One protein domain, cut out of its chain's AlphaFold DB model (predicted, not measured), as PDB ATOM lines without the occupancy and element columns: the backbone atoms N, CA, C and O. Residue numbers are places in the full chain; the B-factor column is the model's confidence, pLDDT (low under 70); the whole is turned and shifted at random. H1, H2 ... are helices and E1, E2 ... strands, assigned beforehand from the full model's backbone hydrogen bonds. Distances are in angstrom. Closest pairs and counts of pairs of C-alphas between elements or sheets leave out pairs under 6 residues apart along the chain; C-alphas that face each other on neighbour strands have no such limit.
ATOM      1  N   ASP A   9      12.766  -0.011   5.986       57.75
ATOM      2  CA  ASP A   9      11.383  -0.441   5.747       57.75
ATOM      3  C   ASP A   9      11.205  -1.264   4.464       57.75
ATOM      4  O   ASP A   9      10.329  -2.122   4.418       57.75
ATOM      5  N   GLU A  10      12.035  -1.057   3.434       65.56
ATOM      6  CA  GLU A  10      11.940  -1.845   2.193       65.56
ATOM      7  C   GLU A  10      12.510  -3.257   2.373       65.56
ATOM      8  O   GLU A  10      12.227  -4.140   1.578       65.56
ATOM      9  N   ASP A  11      13.282  -3.488   3.428       77.19
ATOM     10  CA  ASP A  11      14.041  -4.710   3.699       77.19
ATOM     11  C   ASP A  11      13.325  -5.662   4.678       77.19
ATOM     12  O   ASP A  11      13.726  -6.818   4.869       77.19
ATOM     13  N   VAL A  12      12.231  -5.198   5.289       81.75
ATOM     14  CA  VAL A  12      11.507  -5.928   6.332       81.75
ATOM     15  C   VAL A  12      10.026  -6.087   6.027       81.75
ATOM     16  O   VAL A  12       9.387  -5.266   5.379       81.75
ATOM     17  N   VAL A  13       9.446  -7.147   6.573       83.88
ATOM     18  CA  VAL A  13       8.005  -7.354   6.659       83.88
ATOM     19  C   VAL A  13       7.596  -7.200   8.108       83.88
ATOM     20  O   VAL A  13       8.076  -7.915   8.984       83.88
ATOM     21  N   GLN A  14       6.683  -6.273   8.364       86.12
ATOM     22  CA  GLN A  14       6.085  -6.102   9.679       86.12
ATOM     23  C   GLN A  14       4.710  -6.762   9.705       86.12
ATOM     24  O   GLN A  14       3.988  -6.773   8.704       86.12
ATOM     25  N   GLY A  15       4.334  -7.309  10.853       84.75
ATOM     26  CA  GLY A  15       3.018  -7.896  11.029       84.75
ATOM     27  C   GLY A  15       2.633  -8.015  12.491       84.75
ATOM     28  O   GLY A  15       3.476  -8.037  13.385       84.75
ATOM     29  N   GLU A  16       1.330  -8.108  12.716       89.75
ATOM     30  CA  GLU A  16       0.756  -8.378  14.022       89.75
ATOM     31  C   GLU A  16      -0.082  -9.641  13.923       89.75
ATOM     32  O   GLU A  16      -1.078  -9.678  13.210       89.75
ATOM     33  N   GLU A  17       0.304 -10.666  14.670       89.50
ATOM     34  CA  GLU A  17      -0.383 -11.951  14.662       89.50
ATOM     35  C   GLU A  17      -0.581 -12.464  16.086       89.50
ATOM     36  O   GLU A  17       0.041 -12.003  17.045       89.50
ATOM     37  N   LYS A  18      -1.468 -13.442  16.267       90.69
ATOM     38  CA  LYS A  18      -1.652 -14.095  17.569       90.69
ATOM     39  C   LYS A  18      -0.917 -15.422  17.583       90.69
ATOM     40  O   LYS A  18      -1.002 -16.205  16.644       90.69
ATOM     41  N   CYS A  19      -0.243 -15.709  18.692       89.62
ATOM     42  CA  CYS A  19       0.350 -17.019  18.906       89.62
ATOM     43  C   CYS A  19      -0.726 -18.107  18.798       89.62
ATOM     44  O   CYS A  19      -1.707 -18.073  19.540       89.62
ATOM     45  N   LEU A  20      -0.505 -19.113  17.955       88.88
ATOM     46  CA  LEU A  20      -1.439 -20.224  17.766       88.88
ATOM     47  C   LEU A  20      -1.643 -21.042  19.050       88.88
ATOM     48  O   LEU A  20      -2.713 -21.602  19.264       88.88
ATOM     49  N   ILE A  21      -0.636 -21.065  19.929       90.38
ATOM     50  CA  ILE A  21      -0.652 -21.849  21.168       90.38
ATOM     51  C   ILE A  21      -1.274 -21.065  22.325       90.38
ATOM     52  O   ILE A  21      -2.255 -21.491  22.924       90.38
ATOM     53  N   CYS A  22      -0.707 -19.904  22.664       91.25
ATOM     54  CA  CYS A  22      -1.099 -19.156  23.866       91.25
ATOM     55  C   CYS A  22      -1.979 -17.933  23.581       91.25
ATOM     56  O   CYS A  22      -2.245 -17.152  24.497       91.25
ATOM     57  N   ARG A  23      -2.372 -17.718  22.315       90.00
ATOM     58  CA  ARG A  23      -3.183 -16.585  21.820       90.00
ATOM     59  C   ARG A  23      -2.655 -15.192  22.176       90.00
ATOM     60  O   ARG A  23      -3.357 -14.200  22.005       90.00
ATOM     61  N   THR A  24      -1.415 -15.112  22.652       91.25
ATOM     62  CA  THR A  24      -0.753 -13.848  22.972       91.25
ATOM     63  C   THR A  24      -0.434 -13.122  21.677       91.25
ATOM     64  O   THR A  24       0.012 -13.751  20.720       91.25
ATOM     65  N   LYS A  25      -0.686 -11.815  21.653       90.94
ATOM     66  CA  LYS A  25      -0.355 -10.948  20.527       90.94
ATOM     67  C   LYS A  25       1.163 -10.912  20.334       90.94
ATOM     68  O   LYS A  25       1.907 -10.772  21.303       90.94
ATOM     69  N   ILE A  26       1.595 -11.088  19.095       89.69
ATOM     70  CA  ILE A  26       2.981 -11.056  18.653       89.69
ATOM     71  C   ILE A  26       3.064  -9.955  17.601       89.69
ATOM     72  O   ILE A  26       2.552 -10.110  16.495       89.69
ATOM     73  N   ASP A  27       3.699  -8.849  17.966       90.50
ATOM     74  CA  ASP A  27       4.123  -7.835  17.006       90.50
ATOM     75  C   ASP A  27       5.524  -8.216  16.533       90.50
ATOM     76  O   ASP A  27       6.405  -8.450  17.367       90.50
ATOM     77  N   TYR A  28       5.714  -8.374  15.226       88.06
ATOM     78  CA  TYR A  28       6.953  -8.912  14.685       88.06
ATOM     79  C   TYR A  28       7.492  -8.110  13.511       88.06
ATOM     80  O   TYR A  28       6.758  -7.455  12.766       88.06
ATOM     81  N   VAL A  29       8.808  -8.217  13.346       88.44
ATOM     82  CA  VAL A  29       9.557  -7.690  12.208       88.44
ATOM     83  C   VAL A  29      10.401  -8.811  11.635       88.44
ATOM     84  O   VAL A  29      11.228  -9.412  12.316       88.44
ATOM     85  N   ALA A  30      10.165  -9.101  10.371       87.06
ATOM     86  CA  ALA A  30      10.813 -10.154   9.628       87.06
ATOM     87  C   ALA A  30      11.776  -9.532   8.621       87.06
ATOM     88  O   ALA A  30      11.343  -8.803   7.736       87.06
ATOM     89  N   VAL A  31      13.070  -9.793   8.756       86.44
ATOM     90  CA  VAL A  31      14.088  -9.274   7.839       86.44
ATOM     91  C   VAL A  31      14.116 -10.173   6.607       86.44
ATOM     92  O   VAL A  31      14.459 -11.347   6.708       86.44
ATOM     93  N   VAL A  32      13.693  -9.639   5.460       78.69
ATOM     94  CA  VAL A  32      13.623 -10.379   4.185       78.69
ATOM     95  C   VAL A  32      14.864 -10.116   3.344       78.69
ATOM     96  O   VAL A  32      15.331 -10.990   2.614       78.69
ATOM     97  N   LYS A  33      15.399  -8.902   3.445       73.19
ATOM     98  CA  LYS A  33      16.559  -8.438   2.699       73.19
ATOM     99  C   LYS A  33      17.359  -7.485   3.590       73.19
ATOM    100  O   LYS A  33      16.831  -6.960   4.560       73.19
ATOM    101  N   GLY A  34      18.654  -7.338   3.341       65.69
ATOM    102  CA  GLY A  34      19.493  -6.380   4.060       65.69
ATOM    103  C   GLY A  34      20.787  -6.973   4.612       65.69
ATOM    104  O   GLY A  34      20.824  -8.083   5.131       65.69
ATOM    105  N   ASP A  35      21.845  -6.171   4.528       60.94
ATOM    106  CA  ASP A  35      23.190  -6.454   5.055       60.94
ATOM    107  C   ASP A  35      23.302  -6.251   6.579       60.94
ATOM    108  O   ASP A  35      24.334  -6.522   7.190       60.94
ATOM    109  N   CYS A  36      22.250  -5.736   7.220       66.12
ATOM    110  CA  CYS A  36      22.260  -5.438   8.647       66.12
ATOM    111  C   CYS A  36      21.893  -6.666   9.488       66.12
ATOM    112  O   CYS A  36      20.904  -7.347   9.235       66.12
ATOM    113  N   SER A  37      22.649  -6.911  10.559       74.38
ATOM    114  CA  SER A  37      22.345  -7.975  11.521       74.38
ATOM    115  C   SER A  37      21.016  -7.727  12.246       74.38
ATOM    116  O   SER A  37      20.646  -6.584  12.528       74.38
ATOM    117  N   THR A  38      20.323  -8.800  12.636       75.12
ATOM    118  CA  THR A  38      19.052  -8.739  13.390       75.12
ATOM    119  C   THR A  38      19.148  -7.945  14.695       75.12
ATOM    120  O   THR A  38      18.159  -7.364  15.139       75.12
ATOM    121  N   GLU A  39      20.334  -7.842  15.295       78.88
ATOM    122  CA  GLU A  39      20.591  -6.992  16.463       78.88
ATOM    123  C   GLU A  39      20.383  -5.498  16.186       78.88
ATOM    124  O   GLU A  39      19.864  -4.781  17.042       78.88
ATOM    125  N   THR A  40      20.738  -5.023  14.992       80.19
ATOM    126  CA  THR A  40      20.498  -3.635  14.573       80.19
ATOM    127  C   THR A  40      19.000  -3.380  14.455       80.19
ATOM    128  O   THR A  40      18.487  -2.411  15.012       80.19
ATOM    129  N   TYR A  41      18.276  -4.308  13.828       80.31
ATOM    130  CA  TYR A  41      16.821  -4.245  13.715       80.31
ATOM    131  C   TYR A  41      16.128  -4.270  15.081       80.31
ATOM    132  O   TYR A  41      15.188  -3.512  15.288       80.31
ATOM    133  N   ARG A  42      16.621  -5.045  16.056       82.81
ATOM    134  CA  ARG A  42      16.080  -5.047  17.434       82.81
ATOM    135  C   ARG A  42      16.221  -3.706  18.148       82.81
ATOM    136  O   ARG A  42      15.381  -3.377  18.979       82.81
ATOM    137  N   LYS A  43      17.269  -2.936  17.840       82.69
ATOM    138  CA  LYS A  43      17.468  -1.588  18.402       82.69
ATOM    139  C   LYS A  43      16.544  -0.551  17.765       82.69
ATOM    140  O   LYS A  43      16.187   0.414  18.432       82.69
ATOM    141  N   ILE A  44      16.172  -0.747  16.500       83.25
ATOM    142  CA  ILE A  44      15.260   0.137  15.759       83.25
ATOM    143  C   ILE A  44      13.803  -0.178  16.127       83.25
ATOM    144  O   ILE A  44      13.032   0.713  16.472       83.25
ATOM    145  N   TYR A  45      13.438  -1.459  16.109       83.12
ATOM    146  CA  TYR A  45      12.087  -1.963  16.342       83.12
ATOM    147  C   TYR A  45      11.907  -2.438  17.788       83.12
ATOM    148  O   TYR A  45      11.666  -3.615  18.064       83.12
ATOM    149  N   LEU A  46      12.043  -1.501  18.727       80.81
ATOM    150  CA  LEU A  46      11.883  -1.775  20.153       80.81
ATOM    151  C   LEU A  46      10.484  -2.333  20.460       80.81
ATOM    152  O   LEU A  46       9.471  -1.792  20.023       80.81
ATOM    153  N   GLY A  47      10.436  -3.414  21.240       81.31
ATOM    154  CA  GLY A  47       9.187  -4.062  21.657       81.31
ATOM    155  C   GLY A  47       8.576  -5.026  20.634       81.31
ATOM    156  O   GLY A  47       7.560  -5.646  20.948       81.31
ATOM    157  N   LYS A  48       9.192  -5.192  19.456       86.25
ATOM    158  CA  LYS A  48       8.781  -6.170  18.441       86.25
ATOM    159  C   LYS A  48       9.706  -7.385  18.431       86.25
ATOM    160  O   LYS A  48      10.912  -7.268  18.655       86.25
ATOM    161  N   GLU A  49       9.156  -8.551  18.115       88.69
ATOM    162  CA  GLU A  49       9.956  -9.756  17.897       88.69
ATOM    163  C   GLU A  49      10.614  -9.700  16.516       88.69
ATOM    164  O   GLU A  49       9.945  -9.771  15.486       88.69
ATOM    165  N   VAL A  50      11.942  -9.585  16.496       87.88
ATOM    166  CA  VAL A  50      12.723  -9.549  15.254       87.88
ATOM    167  C   VAL A  50      13.208 -10.945  14.883       87.88
ATOM    168  O   VAL A  50      13.849 -11.616  15.702       87.88
ATOM    169  N   THR A  51      12.953 -11.345  13.638       86.25
ATOM    170  CA  THR A  51      13.366 -12.630  13.064       86.25
ATOM    171  C   THR A  51      13.969 -12.449  11.671       86.25
ATOM    172  O   THR A  51      13.488 -11.644  10.882       86.25
ATOM    173  N   ASP A  52      15.012 -13.209  11.359       84.81
ATOM    174  CA  ASP A  52      15.551 -13.405  10.004       84.81
ATOM    175  C   ASP A  52      15.068 -14.722   9.371       84.81
ATOM    176  O   ASP A  52      15.402 -15.036   8.233       84.81
ATOM    177  N   GLN A  53      14.250 -15.500  10.090       85.44
ATOM    178  CA  GLN A  53      13.756 -16.794   9.623       85.44
ATOM    179  C   GLN A  53      12.577 -16.632   8.656       85.44
ATOM    180  O   GLN A  53      11.432 -16.995   8.960       85.44
ATOM    181  N   VAL A  54      12.874 -16.075   7.485       84.38
ATOM    182  CA  VAL A  54      11.925 -15.821   6.403       84.38
ATOM    183  C   VAL A  54      12.212 -16.750   5.230       84.38
ATOM    184  O   VAL A  54      13.343 -16.873   4.774       84.38
ATOM    185  N   ILE A  55      11.168 -17.398   4.723       83.75
ATOM    186  CA  ILE A  55      11.229 -18.276   3.557       83.75
ATOM    187  C   ILE A  55      10.422 -17.622   2.442       83.75
ATOM    188  O   ILE A  55       9.214 -17.431   2.573       83.75
ATOM    189  N   VAL A  56      11.078 -17.287   1.335       80.19
ATOM    190  CA  VAL A  56      10.404 -16.774   0.139       80.19
ATOM    191  C   VAL A  56       9.781 -17.955  -0.606       80.19
ATOM    192  O   VAL A  56      10.498 -18.847  -1.050       80.19
ATOM    193  N   LEU A  57       8.451 -17.987  -0.701       77.75
ATOM    194  CA  LEU A  57       7.700 -19.095  -1.298       77.75
ATOM    195  C   LEU A  57       7.507 -18.906  -2.803       77.75
ATOM    196  O   LEU A  57       7.904 -19.756  -3.590       77.75
ATOM    197  N   GLU A  58       6.885 -17.800  -3.209       76.44
ATOM    198  CA  GLU A  58       6.555 -17.547  -4.613       76.44
ATOM    199  C   GLU A  58       6.533 -16.047  -4.896       76.44
ATOM    200  O   GLU A  58       5.926 -15.282  -4.145       76.44
ATOM    201  N   SER A  59       7.166 -15.618  -5.990       71.56
ATOM    202  CA  SER A  59       7.048 -14.248  -6.484       71.56
ATOM    203  C   SER A  59       5.738 -14.064  -7.251       71.56
ATOM    204  O   SER A  59       5.558 -14.626  -8.331       71.56
ATOM    205  N   VAL A  60       4.848 -13.232  -6.726       68.69
ATOM    206  CA  VAL A  60       3.600 -12.817  -7.365       68.69
ATOM    207  C   VAL A  60       3.804 -11.493  -8.103       68.69
ATOM    208  O   VAL A  60       4.275 -10.505  -7.546       68.69
ATOM    209  N   THR A  61       3.428 -11.448  -9.381       65.06
ATOM    210  CA  THR A  61       3.429 -10.197 -10.156       65.06
ATOM    211  C   THR A  61       2.089  -9.500  -9.954       65.06
ATOM    212  O   THR A  61       1.052 -10.037 -10.338       65.06
ATOM    213  N   VAL A  62       2.092  -8.310  -9.353       58.16
ATOM    214  CA  VAL A  62       0.862  -7.552  -9.077       58.16
ATOM    215  C   VAL A  62       0.656  -6.534 -10.201       58.16
ATOM    216  O   VAL A  62       1.449  -5.612 -10.347       58.16
ATOM    217  N   SER A  63      -0.382  -6.749 -11.016       49.56
ATOM    218  CA  SER A  63      -0.935  -5.883 -12.079       49.56
ATOM    219  C   SER A  63       0.051  -5.036 -12.908       49.56
ATOM    220  O   SER A  63       0.530  -3.991 -12.480       49.56
ATOM    221  N   GLY A  64       0.259  -5.427 -14.173       54.88
ATOM    222  CA  GLY A  64       0.915  -4.584 -15.187       54.88
ATOM    223  C   GLY A  64       2.438  -4.731 -15.307       54.88
ATOM    224  O   GLY A  64       3.078  -3.907 -15.953       54.88
ATOM    225  N   GLY A  65       3.031  -5.760 -14.691       55.94
ATOM    226  CA  GLY A  65       4.436  -6.147 -14.899       55.94
ATOM    227  C   GLY A  65       5.486  -5.292 -14.179       55.94
ATOM    228  O   GLY A  65       6.673  -5.592 -14.287       55.94
ATOM    229  N   ARG A  66       5.074  -4.253 -13.438       57.78
ATOM    230  CA  ARG A  66       5.992  -3.337 -12.733       57.78
ATOM    231  C   ARG A  66       6.153  -3.625 -11.243       57.78
ATOM    232  O   ARG A  66       7.251  -3.436 -10.739       57.78
ATOM    233  N   ASN A  67       5.117  -4.120 -10.563       58.62
ATOM    234  CA  ASN A  67       5.195  -4.419  -9.133       58.62
ATOM    235  C   ASN A  67       5.446  -5.910  -8.928       58.62
ATOM    236  O   ASN A  67       4.649  -6.753  -9.357       58.62
ATOM    237  N   ARG A  68       6.553  -6.232  -8.262       67.75
ATOM    238  CA  ARG A  68       6.883  -7.599  -7.879       67.75
ATOM    239  C   ARG A  68       6.637  -7.731  -6.382       67.75
ATOM    240  O   ARG A  68       7.098  -6.942  -5.571       67.75
ATOM    241  N   ALA A  69       5.842  -8.715  -6.013       75.50
ATOM    242  CA  ALA A  69       5.663  -9.101  -4.631       75.50
ATOM    243  C   ALA A  69       6.128 -10.545  -4.471       75.50
ATOM    244  O   ALA A  69       6.270 -11.279  -5.445       75.50
ATOM    245  N   ALA A  70       6.383 -10.965  -3.244       77.25
ATOM    246  CA  ALA A  70       6.620 -12.352  -2.918       77.25
ATOM    247  C   ALA A  70       5.788 -12.757  -1.711       77.25
ATOM    248  O   ALA A  70       5.726 -12.054  -0.703       77.25
ATOM    249  N   ASN A  71       5.169 -13.923  -1.815       82.38
ATOM    250  CA  ASN A  71       4.626 -14.619  -0.668       82.38
ATOM    251  C   ASN A  71       5.802 -15.109   0.173       82.38
ATOM    252  O   ASN A  71       6.664 -15.836  -0.325       82.38
ATOM    253  N   VAL A  72       5.832 -14.717   1.439       84.94
ATOM    254  CA  VAL A  72       6.862 -15.113   2.394       84.94
ATOM    255  C   VAL A  72       6.229 -15.853   3.566       84.94
ATOM    256  O   VAL A  72       5.159 -15.485   4.051       84.94
ATOM    257  N   GLU A  73       6.885 -16.912   4.025       88.69
ATOM    258  CA  GLU A  73       6.601 -17.551   5.305       88.69
ATOM    259  C   GLU A  73       7.584 -17.015   6.346       88.69
ATOM    260  O   GLU A  73       8.796 -17.155   6.211       88.69
ATOM    261  N   VAL A  74       7.052 -16.407   7.397       89.19
ATOM    262  CA  VAL A  74       7.808 -15.854   8.514       89.19
ATOM    263  C   VAL A  74       7.686 -16.790   9.709       89.19
ATOM    264  O   VAL A  74       6.580 -17.096  10.159       89.19
ATOM    265  N   ASN A  75       8.823 -17.203  10.265       90.31
ATOM    266  CA  ASN A  75       8.882 -17.946  11.518       90.31
ATOM    267  C   ASN A  75       9.198 -16.985  12.666       90.31
ATOM    268  O   ASN A  75      10.305 -16.456  12.765       90.31
ATOM    269  N   VAL A  76       8.229 -16.773  13.556       90.19
ATOM    270  CA  VAL A  76       8.377 -15.897  14.724       90.19
ATOM    271  C   VAL A  76       8.249 -16.709  16.001       90.19
ATOM    272  O   VAL A  76       7.295 -17.469  16.196       90.19
ATOM    273  N   LYS A  77       9.190 -16.518  16.922       89.06
ATOM    274  CA  LYS A  77       9.113 -17.123  18.248       89.06
ATOM    275  C   LYS A  77       8.178 -16.302  19.131       89.06
ATOM    276  O   LYS A  77       8.302 -15.091  19.225       89.06
ATOM    277  N   CYS A  78       7.231 -16.953  19.799       88.56
ATOM    278  CA  CYS A  78       6.363 -16.259  20.740       88.56
ATOM    279  C   CYS A  78       7.176 -15.824  21.971       88.56
ATOM    280  O   CYS A  78       7.806 -16.679  22.605       88.56
ATOM    281  N   PRO A  79       7.103 -14.553  22.401       86.75
ATOM    282  CA  PRO A  79       7.871 -14.085  23.550       86.75
ATOM    283  C   PRO A  79       7.408 -14.750  24.854       86.75
ATOM    284  O   PRO A  79       8.237 -14.974  25.739       86.75
ATOM    285  N   LYS A  80       6.123 -15.134  24.939       90.06
ATOM    286  CA  LYS A  80       5.488 -15.722  26.129       90.06
ATOM    287  C   LYS A  80       5.714 -17.228  26.266       90.06
ATOM    288  O   LYS A  80       6.259 -17.666  27.268       90.06
ATOM    289  N   CYS A  81       5.292 -18.027  25.282       90.19
ATOM    290  CA  CYS A  81       5.376 -19.493  25.369       90.19
ATOM    291  C   CYS A  81       6.580 -20.095  24.639       90.19
ATOM    292  O   CYS A  81       6.731 -21.312  24.625       90.19
ATOM    293  N   LYS A  82       7.415 -19.266  23.994       89.12
ATOM    294  CA  LYS A  82       8.595 -19.683  23.216       89.12
ATOM    295  C   LYS A  82       8.305 -20.637  22.047       89.12
ATOM    296  O   LYS A  82       9.253 -21.082  21.407       89.12
ATOM    297  N   ALA A  83       7.036 -20.893  21.726       89.62
ATOM    298  CA  ALA A  83       6.641 -21.658  20.550       89.62
ATOM    299  C   ALA A  83       6.952 -20.879  19.266       89.62
ATOM    300  O   ALA A  83       6.736 -19.666  19.206       89.62
ATOM    301  N   THR A  84       7.417 -21.579  18.237       89.50
ATOM    302  CA  THR A  84       7.605 -21.013  16.897       89.50
ATOM    303  C   THR A  84       6.263 -20.974  16.175       89.50
ATOM    304  O   THR A  84       5.570 -21.986  16.091       89.50
ATOM    305  N   ASN A  85       5.885 -19.804  15.670       88.44
ATOM    306  CA  ASN A  85       4.670 -19.590  14.896       88.44
ATOM    307  C   ASN A  85       5.063 -19.269  13.459       88.44
ATOM    308  O   ASN A  85       6.000 -18.506  13.228       88.44
ATOM    309  N   LYS A  86       4.343 -19.870  12.516       90.12
ATOM    310  CA  LYS A  86       4.530 -19.684  11.081       90.12
ATOM    311  C   LYS A  86       3.411 -18.805  10.559       90.12
ATOM    312  O   LYS A  86       2.247 -19.190  10.651       90.12
ATOM    313  N   PHE A  87       3.767 -17.653  10.016       86.50
ATOM    314  CA  PHE A  87       2.827 -16.703   9.439       86.50
ATOM    315  C   PHE A  87       3.133 -16.528   7.960       86.50
ATOM    316  O   PHE A  87       4.294 -16.467   7.569       86.50
ATOM    317  N   LYS A  88       2.097 -16.448   7.126       86.50
ATOM    318  CA  LYS A  88       2.257 -16.112   5.710       86.50
ATOM    319  C   LYS A  88       1.987 -14.630   5.540       86.50
ATOM    320  O   LYS A  88       0.981 -14.135   6.040       86.50
ATOM    321  N   ASN A  89       2.871 -13.935   4.842       82.00
ATOM    322  CA  ASN A  89       2.724 -12.516   4.568       82.00
ATOM    323  C   ASN A  89       3.158 -12.214   3.127       82.00
ATOM    324  O   ASN A  89       3.787 -13.044   2.468       82.00
ATOM    325  N   ILE A  90       2.786 -11.044   2.623       78.12
ATOM    326  CA  ILE A  90       3.143 -10.590   1.281       78.12
ATOM    327  C   ILE A  90       4.199  -9.503   1.430       78.12
ATOM    328  O   ILE A  90       3.921  -8.414   1.928       78.12
ATOM    329  N   TYR A  91       5.403  -9.795   0.959       77.19
ATOM    330  CA  TYR A  91       6.479  -8.825   0.829       77.19
ATOM    331  C   TYR A  91       6.381  -8.139  -0.534       77.19
ATOM    332  O   TYR A  91       6.225  -8.811  -1.550       77.19
ATOM    333  N   LYS A  92       6.440  -6.809  -0.578       71.88
ATOM    334  CA  LYS A  92       6.389  -6.026  -1.823       71.88
ATOM    335  C   LYS A  92       7.740  -5.350  -2.018       71.88
ATOM    336  O   LYS A  92       8.235  -4.764  -1.062       71.88
ATOM    337  N   PHE A  93       8.300  -5.439  -3.222       68.25
ATOM    338  CA  PHE A  93       9.600  -4.871  -3.578       68.25
ATOM    339  C   PHE A  93       9.574  -4.195  -4.952       68.25
ATOM    340  O   PHE A  93       8.614  -4.419  -5.730       68.25
TER     341      PHE A  93
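What this domain is: This is residues 9 to 93 of the 93 residues of an uncharacterized protein of Bacillus sp. FJAT-27231 (UniProt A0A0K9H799). Two three-stranded sheets, E1 E2 E3 and E4 E5 E6, form a sandwich with crossed strands, and one short helix, H1, packs on the smaller sheet, E1 E2 E3, at its E3 side. The larger sheet, E4 E5 E6, is a long, strongly twisted meander, each strand the antiparallel neighbour of the one before, and it makes the longest axis. The printed part has 85 residues with one named helix and six named strands, in the order E1 E2 H1 E3 E4 E5 E6; the class is mostly strand. The smaller sheet runs E1 E2 E3 and is mixed, while the larger runs E4 E5 E6 and is antiparallel. The whole is compact, with a radius of gyration of the C-alphas of 13.4 A, yet elongated in outline, spanning 43 by 27 by 16 A.

Where its parts are: E1 is residues 12 to 18, 19.1 A long, beginning at C-alpha 12 (11.507, -5.928, 6.332). E2, residues 25 to 31, measures 19.3 A. H1 is residues 38 to 44, with C-alpha 38 at (19.052, -8.739, 13.390), and is 9.9 A long. E3, residues 49 to 51, measures 6.6 A. E4, residues 54 to 62, is 20.7 A long and bends by 65 degrees at residue 57. E5, residues 67 to 77, is the longest strand at 30.4 A. E6, residues 84 to 92, is 24.0 A long, bends by 51 degrees at residue 88 and ends at C-alpha 92 (6.389, -6.026, -1.823).

How they stand to each other: E1 and E2 form a hairpin, antiparallel at 161 degrees, with N 13 and O 30 2.8 A apart. E2 and E3 are parallel at 32 degrees, with N 29 and O 49 2.9 A apart. E2, H1 and E3 form a strand-helix-strand unit, two parallel neighbour strands with a helix between, and its crossover is right-handed. H1 is on this sheet at a height of 8.7 A, over E3 and only just over E2, on which 3 of its C-alphas fall; it runs slantwise to the strands, at 35 degrees to E3 on the local plane. The closest C-alphas of H1 and E3 are those of Arg 42 and Val 50, 6.0 A apart. Every O i to N i+4 pair in H1 is within hydrogen-bond range. E3 runs on into E4 across a break of 2 residues, at 84 degrees. E4 and E5 form a hairpin at 156 degrees, with N 60 and O 69 2.7 A apart, and E5 and E6 another at 164 degrees, with N 70 and O 91 2.7 A apart. The sheets are face to face, 9.3 A centre to centre where they face each other, their strands at 60 degrees. The closest C-alphas of E1 and E6 are those of Val 13 and Tyr 91, 6.2 A apart. H1 is apart from E4, E5 and E6.

The domain as a whole: The two C-alphas farthest apart are those of Gly 64 and Cys 81, at 43.4 A. The printed part has no cut, and no link is long. The mean pLDDT of the printed part is 80.6; it is under 70 at residues 9 to 10, 34 to 36, 60 to 68 and 93, the chain's last residue.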